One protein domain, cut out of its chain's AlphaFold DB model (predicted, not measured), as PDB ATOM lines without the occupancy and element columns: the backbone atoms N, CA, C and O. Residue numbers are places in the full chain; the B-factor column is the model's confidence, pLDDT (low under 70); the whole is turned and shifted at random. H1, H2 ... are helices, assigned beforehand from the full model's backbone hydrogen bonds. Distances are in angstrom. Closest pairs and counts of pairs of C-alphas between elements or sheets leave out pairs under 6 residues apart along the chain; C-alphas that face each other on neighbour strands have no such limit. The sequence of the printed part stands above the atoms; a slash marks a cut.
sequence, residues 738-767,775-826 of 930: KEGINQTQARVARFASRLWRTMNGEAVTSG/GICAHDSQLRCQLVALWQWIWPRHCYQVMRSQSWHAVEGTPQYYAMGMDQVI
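Overview. This is residues 738 to 767 and 775 to 826 of the 930 residues of the protein "Hypothetical protein" of Skeletonema marinoi (UniProt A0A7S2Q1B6). A long helix, H1, and a second one, H2, meet near one end as a narrow V; the short helix H3 crosses H1 farther back, and the link of residues 795 to 799 bridges the open side of the V from H2 to H3. The small helix H4 sits off beyond H3 in the chain, touching no helix, and residues 820 to 826 fold back from it toward H1. The 82 printed residues hold four named helices, in the order H1, H2, H3, H4, and no named strand; the class is all helix, with 43 residues in named elements. The whole is only just compact, close to loose, with a radius of gyration of the C-alphas of 13.8 A, and flat, spanning 39 by 32 by 16 A.

Along the chain. H1, residues 743 to 759, is 24.5 A long, from C-alpha 743 at (-4.659, -59.395, -24.370) to C-alpha 759 at (-14.131, -42.090, -9.886). H2, residues 781 to 794, measures 19.9 A. H3 is residues 800 to 806, 9.9 A. H4, residues 815 to 819, measures 6.0 A and ends at C-alpha 819 at (-0.304, -52.679, -29.111).

Arrangement. H1 touches H2 with residues 755 to 759 alone, and their closest C-alphas, those of Met 759 and Arg 784, are 5.4 A apart. The two run opposite ways at a shallow tilt of 30 degrees. H1 also touches H3, about perpendicular at 83 degrees; their closest C-alphas, of Ala 749 and Val 802, are 4.5 A apart. H2 and H3 are apart, and H4 is apart from H1, H2 and H3. In H1, H2, H3 and H4 every O i to N i+4 pair is within hydrogen-bond range.

Size, cuts and confidence. The C-alphas farthest apart, of Glu 739 and His 779, are 40.6 A apart. Residues 768 to 774, within the link from H1 to H2, are not printed, and C-alphas 767 and 775 are 12.4 A apart across this cut. The link from H2 to H3 is tight and that from H3 to H4 short. The mean pLDDT of the printed part is 79.6; residues 738 to 741 and 764 to 767 are under 70.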
ATOM      1  N   LYS A 738      -4.729 -67.536 -15.655       56.09
ATOM      2  CA  LYS A 738      -3.829 -68.298 -16.539       56.09
ATOM      3  C   LYS A 738      -2.474 -67.599 -16.552       56.09
ATOM      4  O   LYS A 738      -2.426 -66.374 -16.681       56.09
ATOM      5  N   GLU A 739      -1.392 -68.333 -16.315       50.72
ATOM      6  CA  GLU A 739      -0.012 -67.839 -16.433       50.72
ATOM      7  C   GLU A 739       0.266 -67.418 -17.892       50.72
ATOM      8  O   GLU A 739      -0.213 -68.067 -18.819       50.72
ATOM      9  N   GLY A 740       0.968 -66.295 -18.106       60.09
ATOM     10  CA  GLY A 740       1.217 -65.708 -19.437       60.09
ATOM     11  C   GLY A 740       0.730 -64.261 -19.622       60.09
ATOM     12  O   GLY A 740       0.015 -63.723 -18.778       60.09
ATOM     13  N   ILE A 741       1.150 -63.622 -20.717       60.12
ATOM     14  CA  ILE A 741       0.677 -62.296 -21.149       60.12
ATOM     15  C   ILE A 741      -0.570 -62.524 -22.007       60.12
ATOM     16  O   ILE A 741      -0.475 -63.153 -23.060       60.12
ATOM     17  N   ASN A 742      -1.730 -62.038 -21.566       74.38
ATOM     18  CA  ASN A 742      -2.991 -62.183 -22.294       74.38
ATOM     19  C   ASN A 742      -3.582 -60.800 -22.624       74.38
ATOM     20  O   ASN A 742      -3.672 -59.925 -21.761       74.38
ATOM     21  N   GLN A 743      -4.015 -60.614 -23.874       79.62
ATOM     22  CA  GLN A 743      -4.659 -59.395 -24.370       79.62
ATOM     23  C   GLN A 743      -5.910 -59.021 -23.559       79.62
ATOM     24  O   GLN A 743      -6.178 -57.840 -23.333       79.62
ATOM     25  N   THR A 744      -6.643 -60.011 -23.051       80.75
ATOM     26  CA  THR A 744      -7.820 -59.784 -22.204       80.75
ATOM     27  C   THR A 744      -7.451 -59.253 -20.831       80.75
ATOM     28  O   THR A 744      -8.109 -58.340 -20.342       80.75
ATOM     29  N   GLN A 745      -6.358 -59.732 -20.231       82.19
ATOM     30  CA  GLN A 745      -5.864 -59.196 -18.959       82.19
ATOM     31  C   GLN A 745      -5.479 -57.721 -19.106       82.19
ATOM     32  O   GLN A 745      -5.898 -56.895 -18.296       82.19
ATOM     33  N   ALA A 746      -4.767 -57.375 -20.186       84.06
ATOM     34  CA  ALA A 746      -4.434 -55.988 -20.509       84.06
ATOM     35  C   ALA A 746      -5.697 -55.131 -20.708       84.06
ATOM     36  O   ALA A 746      -5.778 -54.003 -20.228       84.06
ATOM     37  N   ARG A 747      -6.725 -55.667 -21.375       87.81
ATOM     38  CA  ARG A 747      -8.001 -54.969 -21.574       87.81
ATOM     39  C   ARG A 747      -8.761 -54.735 -20.264       87.81
ATOM     40  O   ARG A 747      -9.170 -53.604 -20.017       87.81
ATOM     41  N   VAL A 748      -8.868 -55.743 -19.395       89.06
ATOM     42  CA  VAL A 748      -9.478 -55.601 -18.059       89.06
ATOM     43  C   VAL A 748      -8.709 -54.586 -17.213       89.06
ATOM     44  O   VAL A 748      -9.324 -53.724 -16.591       89.06
ATOM     45  N   ALA A 749      -7.373 -54.630 -17.233       87.69
ATOM     46  CA  ALA A 749      -6.532 -53.672 -16.519       87.69
ATOM     47  C   ALA A 749      -6.728 -52.230 -17.020       87.69
ATOM     48  O   ALA A 749      -6.815 -51.304 -16.210       87.69
ATOM     49  N   ARG A 750      -6.857 -52.025 -18.338       90.00
ATOM     50  CA  ARG A 750      -7.176 -50.711 -18.923       90.00
ATOM     51  C   ARG A 750      -8.553 -50.224 -18.502       90.00
ATOM     52  O   ARG A 750      -8.675 -49.082 -18.068       90.00
ATOM     53  N   PHE A 751      -9.572 -51.075 -18.593       91.81
ATOM     54  CA  PHE A 751     -10.923 -50.726 -18.157       91.81
ATOM     55  C   PHE A 751     -10.951 -50.342 -16.671       91.81
ATOM     56  O   PHE A 751     -11.440 -49.267 -16.330       91.81
ATOM     57  N   ALA A 752     -10.347 -51.158 -15.802       90.06
ATOM     58  CA  ALA A 752     -10.225 -50.865 -14.376       90.06
ATOM     59  C   ALA A 752      -9.494 -49.534 -14.133       90.06
ATOM     60  O   ALA A 752      -9.973 -48.692 -13.382       90.06
ATOM     61  N   SER A 753      -8.380 -49.294 -14.830       89.38
ATOM     62  CA  SER A 753      -7.630 -48.037 -14.719       89.38
ATOM     63  C   SER A 753      -8.477 -46.829 -15.127       89.38
ATOM     64  O   SER A 753      -8.500 -45.825 -14.420       89.38
ATOM     65  N   ARG A 754      -9.224 -46.923 -16.234       90.62
ATOM     66  CA  ARG A 754     -10.122 -45.849 -16.687       90.62
ATOM     67  C   ARG A 754     -11.246 -45.593 -15.685       90.62
ATOM     68  O   ARG A 754     -11.512 -44.434 -15.373       90.62
ATOM     69  N   LEU A 755     -11.873 -46.645 -15.158       90.81
ATOM     70  CA  LEU A 755     -12.926 -46.528 -14.149       90.81
ATOM     71  C   LEU A 755     -12.391 -45.871 -12.868       90.81
ATOM     72  O   LEU A 755     -13.005 -44.934 -12.368       90.81
ATOM     73  N   TRP A 756     -11.216 -46.298 -12.394       88.06
ATOM     74  CA  TRP A 756     -10.546 -45.733 -11.219       88.06
ATOM     75  C   TRP A 756     -10.283 -44.233 -11.353       88.06
ATOM     76  O   TRP A 756     -10.745 -43.444 -10.531       88.06
ATOM     77  N   ARG A 757      -9.620 -43.828 -12.442       86.31
ATOM     78  CA  ARG A 757      -9.364 -42.413 -12.754       86.31
ATOM     79  C   ARG A 757     -10.657 -41.600 -12.825       86.31
ATOM     80  O   ARG A 757     -10.744 -40.507 -12.271       86.31
ATOM     81  N   THR A 758     -11.694 -42.168 -13.447       87.62
ATOM     82  CA  THR A 758     -13.014 -41.527 -13.543       87.62
ATOM     83  C   THR A 758     -13.601 -41.249 -12.161       87.62
ATOM     84  O   THR A 758     -14.017 -40.123 -11.907       87.62
ATOM     85  N   MET A 759     -13.598 -42.233 -11.252       87.50
ATOM     86  CA  MET A 759     -14.131 -42.090  -9.886       87.50
ATOM     87  C   MET A 759     -13.368 -41.069  -9.038       87.50
ATOM     88  O   MET A 759     -13.964 -40.435  -8.167       87.50
ATOM     89  N   ASN A 760     -12.069 -40.900  -9.289       83.62
ATOM     90  CA  ASN A 760     -11.235 -39.907  -8.608       83.62
ATOM     91  C   ASN A 760     -11.318 -38.511  -9.234       83.62
ATOM     92  O   ASN A 760     -10.662 -37.587  -8.766       83.62
ATOM     93  N   GLY A 761     -12.166 -38.331 -10.252       78.19
ATOM     94  CA  GLY A 761     -12.360 -37.036 -10.890       78.19
ATOM     95  C   GLY A 761     -11.174 -36.615 -11.753       78.19
ATOM     96  O   GLY A 761     -10.990 -35.423 -11.973       78.19
ATOM     97  N   GLU A 762     -10.384 -37.560 -12.261       81.44
ATOM     98  CA  GLU A 762      -9.328 -37.272 -13.231       81.44
ATOM     99  C   GLU A 762      -9.910 -37.101 -14.644       81.44
ATOM    100  O   GLU A 762     -10.903 -37.732 -15.025       81.44
ATOM    101  N   ALA A 763      -9.273 -36.260 -15.461       73.62
ATOM    102  CA  ALA A 763      -9.604 -36.133 -16.875       73.62
ATOM    103  C   ALA A 763      -9.056 -37.344 -17.654       73.62
ATOM    104  O   ALA A 763      -7.855 -37.477 -17.868       73.62
ATOM    105  N   VAL A 764      -9.948 -38.240 -18.085       67.69
ATOM    106  CA  VAL A 764      -9.577 -39.487 -18.789       67.69
ATOM    107  C   VAL A 764      -9.391 -39.274 -20.305       67.69
ATOM    108  O   VAL A 764      -8.904 -40.168 -20.995       67.69
ATOM    109  N   THR A 765      -9.743 -38.102 -20.853       60.03
ATOM    110  CA  THR A 765      -9.636 -37.802 -22.291       60.03
ATOM    111  C   THR A 765      -8.359 -37.034 -22.648       60.03
ATOM    112  O   THR A 765      -8.075 -35.953 -22.133       60.03
ATOM    113  N   SER A 766      -7.601 -37.580 -23.600       48.12
ATOM    114  CA  SER A 766      -6.387 -36.988 -24.166       48.12
ATOM    115  C   SER A 766      -6.730 -35.777 -25.048       48.12
ATOM    116  O   SER A 766      -6.849 -35.904 -26.263       48.12
ATOM    117  N   GLY A 767      -6.952 -34.599 -24.457       47.91
ATOM    118  CA  GLY A 767      -7.197 -33.378 -25.241       47.91
ATOM    119  C   GLY A 767      -7.676 -32.131 -24.492       47.91
ATOM    120  O   GLY A 767      -7.803 -31.081 -25.117       47.91
ATOM    121  N   GLY A 775     -12.314 -33.897 -13.821       73.19
ATOM    122  CA  GLY A 775     -13.045 -35.011 -14.431       73.19
ATOM    123  C   GLY A 775     -14.519 -35.017 -14.017       73.19
ATOM    124  O   GLY A 775     -14.915 -34.377 -13.048       73.19
ATOM    125  N   ILE A 776     -15.361 -35.764 -14.733       80.50
ATOM    126  CA  ILE A 776     -16.827 -35.703 -14.568       80.50
ATOM    127  C   ILE A 776     -17.286 -35.996 -13.125       80.50
ATOM    128  O   ILE A 776     -18.191 -35.330 -12.629       80.50
ATOM    129  N   CYS A 777     -16.633 -36.924 -12.414       83.56
ATOM    130  CA  CYS A 777     -16.968 -37.233 -11.016       83.56
ATOM    131  C   CYS A 777     -16.370 -36.256  -9.989       83.56
ATOM    132  O   CYS A 777     -16.659 -36.392  -8.802       83.56
ATOM    133  N   ALA A 778     -15.559 -35.273 -10.403       80.44
ATOM    134  CA  ALA A 778     -15.040 -34.248  -9.492       80.44
ATOM    135  C   ALA A 778     -16.169 -33.374  -8.915       80.44
ATOM    136  O   ALA A 778     -16.040 -32.837  -7.817       80.44
ATOM    137  N   HIS A 779     -17.286 -33.260  -9.645       77.81
ATOM    138  CA  HIS A 779     -18.430 -32.421  -9.279       77.81
ATOM    139  C   HIS A 779     -19.753 -33.199  -9.142       77.81
ATOM    140  O   HIS A 779     -20.740 -32.628  -8.687       77.81
ATOM    141  N   ASP A 780     -19.779 -34.490  -9.492       81.00
ATOM    142  CA  ASP A 780     -20.965 -35.354  -9.423       81.00
ATOM    143  C   ASP A 780     -20.759 -36.477  -8.393       81.00
ATOM    144  O   ASP A 780     -20.245 -37.560  -8.690       81.00
ATOM    145  N   SER A 781     -21.142 -36.198  -7.143       79.56
ATOM    146  CA  SER A 781     -20.988 -37.138  -6.027       79.56
ATOM    147  C   SER A 781     -21.890 -38.365  -6.152       79.56
ATOM    148  O   SER A 781     -21.504 -39.445  -5.708       79.56
ATOM    149  N   GLN A 782     -23.064 -38.238  -6.781       78.56
ATOM    150  CA  GLN A 782     -23.985 -39.359  -6.963       78.56
ATOM    151  C   GLN A 782     -23.428 -40.362  -7.968       78.56
ATOM    152  O   GLN A 782     -23.374 -41.557  -7.670       78.56
ATOM    153  N   LEU A 783     -22.951 -39.880  -9.120       85.25
ATOM    154  CA  LEU A 783     -22.271 -40.715 -10.104       85.25
ATOM    155  C   LEU A 783     -21.033 -41.382  -9.496       85.25
ATOM    156  O   LEU A 783     -20.848 -42.589  -9.658       85.25
ATOM    157  N   ARG A 784     -20.229 -40.622  -8.739       86.12
ATOM    158  CA  ARG A 784     -19.062 -41.156  -8.029       86.12
ATOM    159  C   ARG A 784     -19.447 -42.320  -7.117       86.12
ATOM    160  O   ARG A 784     -18.830 -43.374  -7.210       86.12
ATOM    161  N   CYS A 785     -20.475 -42.164  -6.283       82.38
ATOM    162  CA  CYS A 785     -20.938 -43.224  -5.386       82.38
ATOM    163  C   CYS A 785     -21.365 -44.492  -6.140       82.38
ATOM    164  O   CYS A 785     -21.019 -45.590  -5.710       82.38
ATOM    165  N   GLN A 786     -22.067 -44.365  -7.272       84.31
ATOM    166  CA  GLN A 786     -22.483 -45.532  -8.063       84.31
ATOM    167  C   GLN A 786     -21.297 -46.259  -8.703       84.31
ATOM    168  O   GLN A 786     -21.229 -47.486  -8.666       84.31
ATOM    169  N   LEU A 787     -20.334 -45.517  -9.254       89.50
ATOM    170  CA  LEU A 787     -19.128 -46.112  -9.830       89.50
ATOM    171  C   LEU A 787     -18.232 -46.744  -8.752       89.50
ATOM    172  O   LEU A 787     -17.667 -47.809  -8.988       89.50
ATOM    173  N   VAL A 788     -18.155 -46.151  -7.555       86.69
ATOM    174  CA  VAL A 788     -17.446 -46.738  -6.403       86.69
ATOM    175  C   VAL A 788     -18.124 -48.026  -5.943       86.69
ATOM    176  O   VAL A 788     -17.437 -49.019  -5.711       86.69
ATOM    177  N   ALA A 789     -19.457 -48.052  -5.872       80.56
ATOM    178  CA  ALA A 789     -20.199 -49.274  -5.564       80.56
ATOM    179  C   ALA A 789     -19.924 -50.376  -6.603       80.56
ATOM    180  O   ALA A 789     -19.690 -51.528  -6.234       80.56
ATOM    181  N   LEU A 790     -19.865 -50.019  -7.892       86.69
ATOM    182  CA  LEU A 790     -19.473 -50.933  -8.967       86.69
ATOM    183  C   LEU A 790     -18.055 -51.462  -8.794       86.69
ATOM    184  O   LEU A 790     -17.836 -52.671  -8.881       86.69
ATOM    185  N   TRP A 791     -17.100 -50.576  -8.518       87.75
ATOM    186  CA  TRP A 791     -15.721 -50.962  -8.253       87.75
ATOM    187  C   TRP A 791     -15.631 -51.959  -7.100       87.75
ATOM    188  O   TRP A 791     -15.047 -53.027  -7.265       87.75
ATOM    189  N   GLN A 792     -16.254 -51.651  -5.961       82.50
ATOM    190  CA  GLN A 792     -16.253 -52.512  -4.776       82.50
ATOM    191  C   GLN A 792     -16.942 -53.858  -5.034       82.50
ATOM    192  O   GLN A 792     -16.517 -54.883  -4.506       82.50
ATOM    193  N   TRP A 793     -17.976 -53.885  -5.877       82.25
ATOM    194  CA  TRP A 793     -18.675 -55.116  -6.238       82.25
ATOM    195  C   TRP A 793     -17.829 -56.057  -7.110       82.25
ATOM    196  O   TRP A 793     -17.820 -57.284  -6.918       82.25
ATOM    197  N   ILE A 794     -17.116 -55.499  -8.094       83.19
ATOM    198  CA  ILE A 794     -16.266 -56.278  -9.001       83.19
ATOM    199  C   ILE A 794     -14.940 -56.638  -8.311       83.19
ATOM    200  O   ILE A 794     -14.534 -57.801  -8.338       83.19
ATOM    201  N   TRP A 795     -14.295 -55.672  -7.653       86.75
ATOM    202  CA  TRP A 795     -12.973 -55.792  -7.030       86.75
ATOM    203  C   TRP A 795     -12.985 -55.268  -5.580       86.75
ATOM    204  O   TRP A 795     -12.475 -54.181  -5.308       86.75
ATOM    205  N   PRO A 796     -13.505 -56.047  -4.614       73.44
ATOM    206  CA  PRO A 796     -13.678 -55.598  -3.226       73.44
ATOM    207  C   PRO A 796     -12.371 -55.310  -2.476       73.44
ATOM    208  O   PRO A 796     -12.393 -54.626  -1.460       73.44
ATOM    209  N   ARG A 797     -11.238 -55.851  -2.942       71.19
ATOM    210  CA  ARG A 797      -9.908 -55.614  -2.353       71.19
ATOM    211  C   ARG A 797      -8.994 -54.878  -3.324       71.19
ATOM    212  O   ARG A 797      -8.536 -53.783  -3.039       71.19
ATOM    213  N   HIS A 798      -8.733 -55.484  -4.476       75.88
ATOM    214  CA  HIS A 798      -7.896 -54.914  -5.529       75.88
ATOM    215  C   HIS A 798      -8.212 -55.575  -6.870       75.88
ATOM    216  O   HIS A 798      -8.628 -56.735  -6.928       75.88
ATOM    217  N   CYS A 799      -7.976 -54.847  -7.963       82.62
ATOM    218  CA  CYS A 799      -8.017 -55.424  -9.300       82.62
ATOM    219  C   CYS A 799      -6.698 -56.164  -9.573       82.62
ATOM    220  O   CYS A 799      -5.686 -55.550  -9.921       82.62
ATOM    221  N   TYR A 800      -6.703 -57.495  -9.442       80.81
ATOM    222  CA  TYR A 800      -5.520 -58.328  -9.695       80.81
ATOM    223  C   TYR A 800      -4.924 -58.128 -11.091       80.81
ATOM    224  O   TYR A 800      -3.707 -58.200 -11.250       80.81
ATOM    225  N   GLN A 801      -5.754 -57.835 -12.097       82.62
ATOM    226  CA  GLN A 801      -5.273 -57.607 -13.459       82.62
ATOM    227  C   GLN A 801      -4.452 -56.324 -13.577       82.62
ATOM    228  O   GLN A 801      -3.419 -56.348 -14.240       82.62
ATOM    229  N   VAL A 802      -4.827 -55.254 -12.864       82.88
ATOM    230  CA  VAL A 802      -4.017 -54.026 -12.779       82.88
ATOM    231  C   VAL A 802      -2.669 -54.329 -12.123       82.88
ATOM    232  O   VAL A 802      -1.623 -54.039 -12.703       82.88
ATOM    233  N   MET A 803      -2.659 -55.010 -10.973       80.56
ATOM    234  CA  MET A 803      -1.403 -55.361 -10.292       80.56
ATOM    235  C   MET A 803      -0.490 -56.230 -11.167       80.56
ATOM    236  O   MET A 803       0.716 -56.007 -11.252       80.56
ATOM    237  N   ARG A 804      -1.068 -57.203 -11.876       79.00
ATOM    238  CA  ARG A 804      -0.316 -58.086 -12.769       79.00
ATOM    239  C   ARG A 804       0.233 -57.338 -13.977       79.00
ATOM    240  O   ARG A 804       1.397 -57.520 -14.311       79.00
ATOM    241  N   SER A 805      -0.559 -56.465 -14.591       80.25
ATOM    242  CA  SER A 805      -0.097 -55.632 -15.703       80.25
ATOM    243  C   SER A 805       1.059 -54.702 -15.308       80.25
ATOM    244  O   SER A 805       1.970 -54.496 -16.106       80.25
ATOM    245  N   GLN A 806       1.091 -54.226 -14.057       77.12
ATOM    246  CA  GLN A 806       2.214 -53.448 -13.526       77.12
ATOM    247  C   GLN A 806       3.491 -54.285 -13.369       77.12
ATOM    248  O   GLN A 806       4.581 -53.749 -13.510       77.12
ATOM    249  N   SER A 807       3.386 -55.600 -13.144       76.06
ATOM    250  CA  SER A 807       4.557 -56.487 -13.042       76.06
ATOM    251  C   SER A 807       5.254 -56.769 -14.386       76.06
ATOM    252  O   SER A 807       6.334 -57.360 -14.410       76.06
ATOM    253  N   TRP A 808       4.679 -56.345 -15.519       77.50
ATOM    254  CA  TRP A 808       5.196 -56.609 -16.871       77.50
ATOM    255  C   TRP A 808       6.287 -55.624 -17.328       77.50
ATOM    256  O   TRP A 808       6.372 -55.282 -18.508       77.50
ATOM    257  N   HIS A 809       7.173 -55.213 -16.417       70.56
ATOM    258  CA  HIS A 809       8.299 -54.312 -16.708       70.56
ATOM    259  C   HIS A 809       9.221 -54.832 -17.820       70.56
ATOM    260  O   HIS A 809       9.758 -54.054 -18.601       70.56
ATOM    261  N   ALA A 810       9.375 -56.155 -17.942       73.12
ATOM    262  CA  ALA A 810      10.244 -56.771 -18.948       73.12
ATOM    263  C   ALA A 810       9.801 -56.516 -20.402       73.12
ATOM    264  O   ALA A 810      10.601 -56.667 -21.323       73.12
ATOM    265  N   VAL A 811       8.533 -56.154 -20.613       76.56
ATOM    266  CA  VAL A 811       7.941 -55.901 -21.937       76.56
ATOM    267  C   VAL A 811       7.697 -54.407 -22.169       76.56
ATOM    268  O   VAL A 811       7.261 -54.020 -23.251       76.56
ATOM    269  N   GLU A 812       7.971 -53.561 -21.175       80.94
ATOM    270  CA  GLU A 812       7.737 -52.120 -21.224       80.94
ATOM    271  C   GLU A 812       8.526 -51.459 -22.366       80.94
ATOM    272  O   GLU A 812       9.698 -51.748 -22.594       80.94
ATOM    273  N   GLY A 813       7.856 -50.601 -23.141       79.94
ATOM    274  CA  GLY A 813       8.456 -49.924 -24.298       79.94
ATOM    275  C   GLY A 813       8.547 -50.760 -25.581       79.94
ATOM    276  O   GLY A 813       8.956 -50.236 -26.617       79.94
ATOM    277  N   THR A 814       8.134 -52.030 -25.567       84.88
ATOM    278  CA  THR A 814       8.056 -52.844 -26.792       84.88
ATOM    279  C   THR A 814       6.836 -52.476 -27.654       84.88
ATOM    280  O   THR A 814       5.818 -52.025 -27.123       84.88
ATOM    281  N   PRO A 815       6.851 -52.734 -28.979       83.31
ATOM    282  CA  PRO A 815       5.664 -52.561 -29.823       83.31
ATOM    283  C   PRO A 815       4.459 -53.365 -29.324       83.31
ATOM    284  O   PRO A 815       3.329 -52.897 -29.407       83.31
ATOM    285  N   GLN A 816       4.701 -54.552 -28.759       79.75
ATOM    286  CA  GLN A 816       3.660 -55.403 -28.186       79.75
ATOM    287  C   GLN A 816       3.003 -54.755 -26.956       79.75
ATOM    288  O   GLN A 816       1.787 -54.832 -26.803       79.75
ATOM    289  N   TYR A 817       3.778 -54.074 -26.110       81.75
ATOM    290  CA  TYR A 817       3.271 -53.337 -24.950       81.75
ATOM    291  C   TYR A 817       2.317 -52.207 -25.353       81.75
ATOM    292  O   TYR A 817       1.209 -52.122 -24.820       81.75
ATOM    293  N   TYR A 818       2.697 -51.405 -26.353       83.06
ATOM    294  CA  TYR A 818       1.831 -50.354 -26.902       83.06
ATOM    295  C   TYR A 818       0.624 -50.925 -27.655       83.06
ATOM    296  O   TYR A 818      -0.486 -50.421 -27.510       83.06
ATOM    297  N   ALA A 819       0.796 -52.019 -28.405       82.06
ATOM    298  CA  ALA A 819      -0.304 -52.679 -29.111       82.06
ATOM    299  C   ALA A 819      -1.383 -53.222 -28.154       82.06
ATOM    300  O   ALA A 819      -2.568 -53.221 -28.484       82.06
ATOM    301  N   MET A 820      -0.995 -53.646 -26.947       80.56
ATOM    302  CA  MET A 820      -1.930 -54.051 -25.890       80.56
ATOM    303  C   MET A 820      -2.527 -52.860 -25.114       80.56
ATOM    304  O   MET A 820      -3.451 -53.052 -24.321       80.56
ATOM    305  N   GLY A 821      -2.029 -51.639 -25.339       81.69
ATOM    306  CA  GLY A 821      -2.427 -50.418 -24.631       81.69
ATOM    307  C   GLY A 821      -1.961 -50.370 -23.172       81.69
ATOM    308  O   GLY A 821      -2.594 -49.731 -22.333       81.69
ATOM    309  N   MET A 822      -0.891 -51.089 -22.834       81.12
ATOM    310  CA  MET A 822      -0.386 -51.191 -21.459       81.12
ATOM    311  C   MET A 822       0.150 -49.861 -20.915       81.12
ATOM    312  O   MET A 822       0.241 -49.664 -19.708       81.12
ATOM    313  N   ASP A 823       0.475 -48.920 -21.794       81.19
ATOM    314  CA  ASP A 823       0.796 -47.527 -21.477       81.19
ATOM    315  C   ASP A 823      -0.379 -46.765 -20.839       81.19
ATOM    316  O   ASP A 823      -0.159 -45.799 -20.113       81.19
ATOM    317  N   GLN A 824      -1.616 -47.223 -21.056       81.81
ATOM    318  CA  GLN A 824      -2.831 -46.601 -20.522       81.81
ATOM    319  C   GLN A 824      -3.245 -47.153 -19.151       81.81
ATOM    320  O   GLN A 824      -4.150 -46.607 -18.514       81.81
ATOM    321  N   VAL A 825      -2.609 -48.234 -18.695       82.56
ATOM    322  CA  VAL A 825      -2.852 -48.817 -17.374       82.56
ATOM    323  C   VAL A 825      -2.215 -47.930 -16.306       82.56
ATOM    324  O   VAL A 825      -1.102 -47.432 -16.483       82.56
ATOM    325  N   ILE A 826      -2.915 -47.720 -15.188       80.88
ATOM    326  CA  ILE A 826      -2.376 -46.952 -14.065       80.88
ATOM    327  C   ILE A 826      -1.086 -47.605 -13.558       80.88
ATOM    328  O   ILE A 826      -1.031 -48.819 -13.345       80.88
TER     329      ILE A 826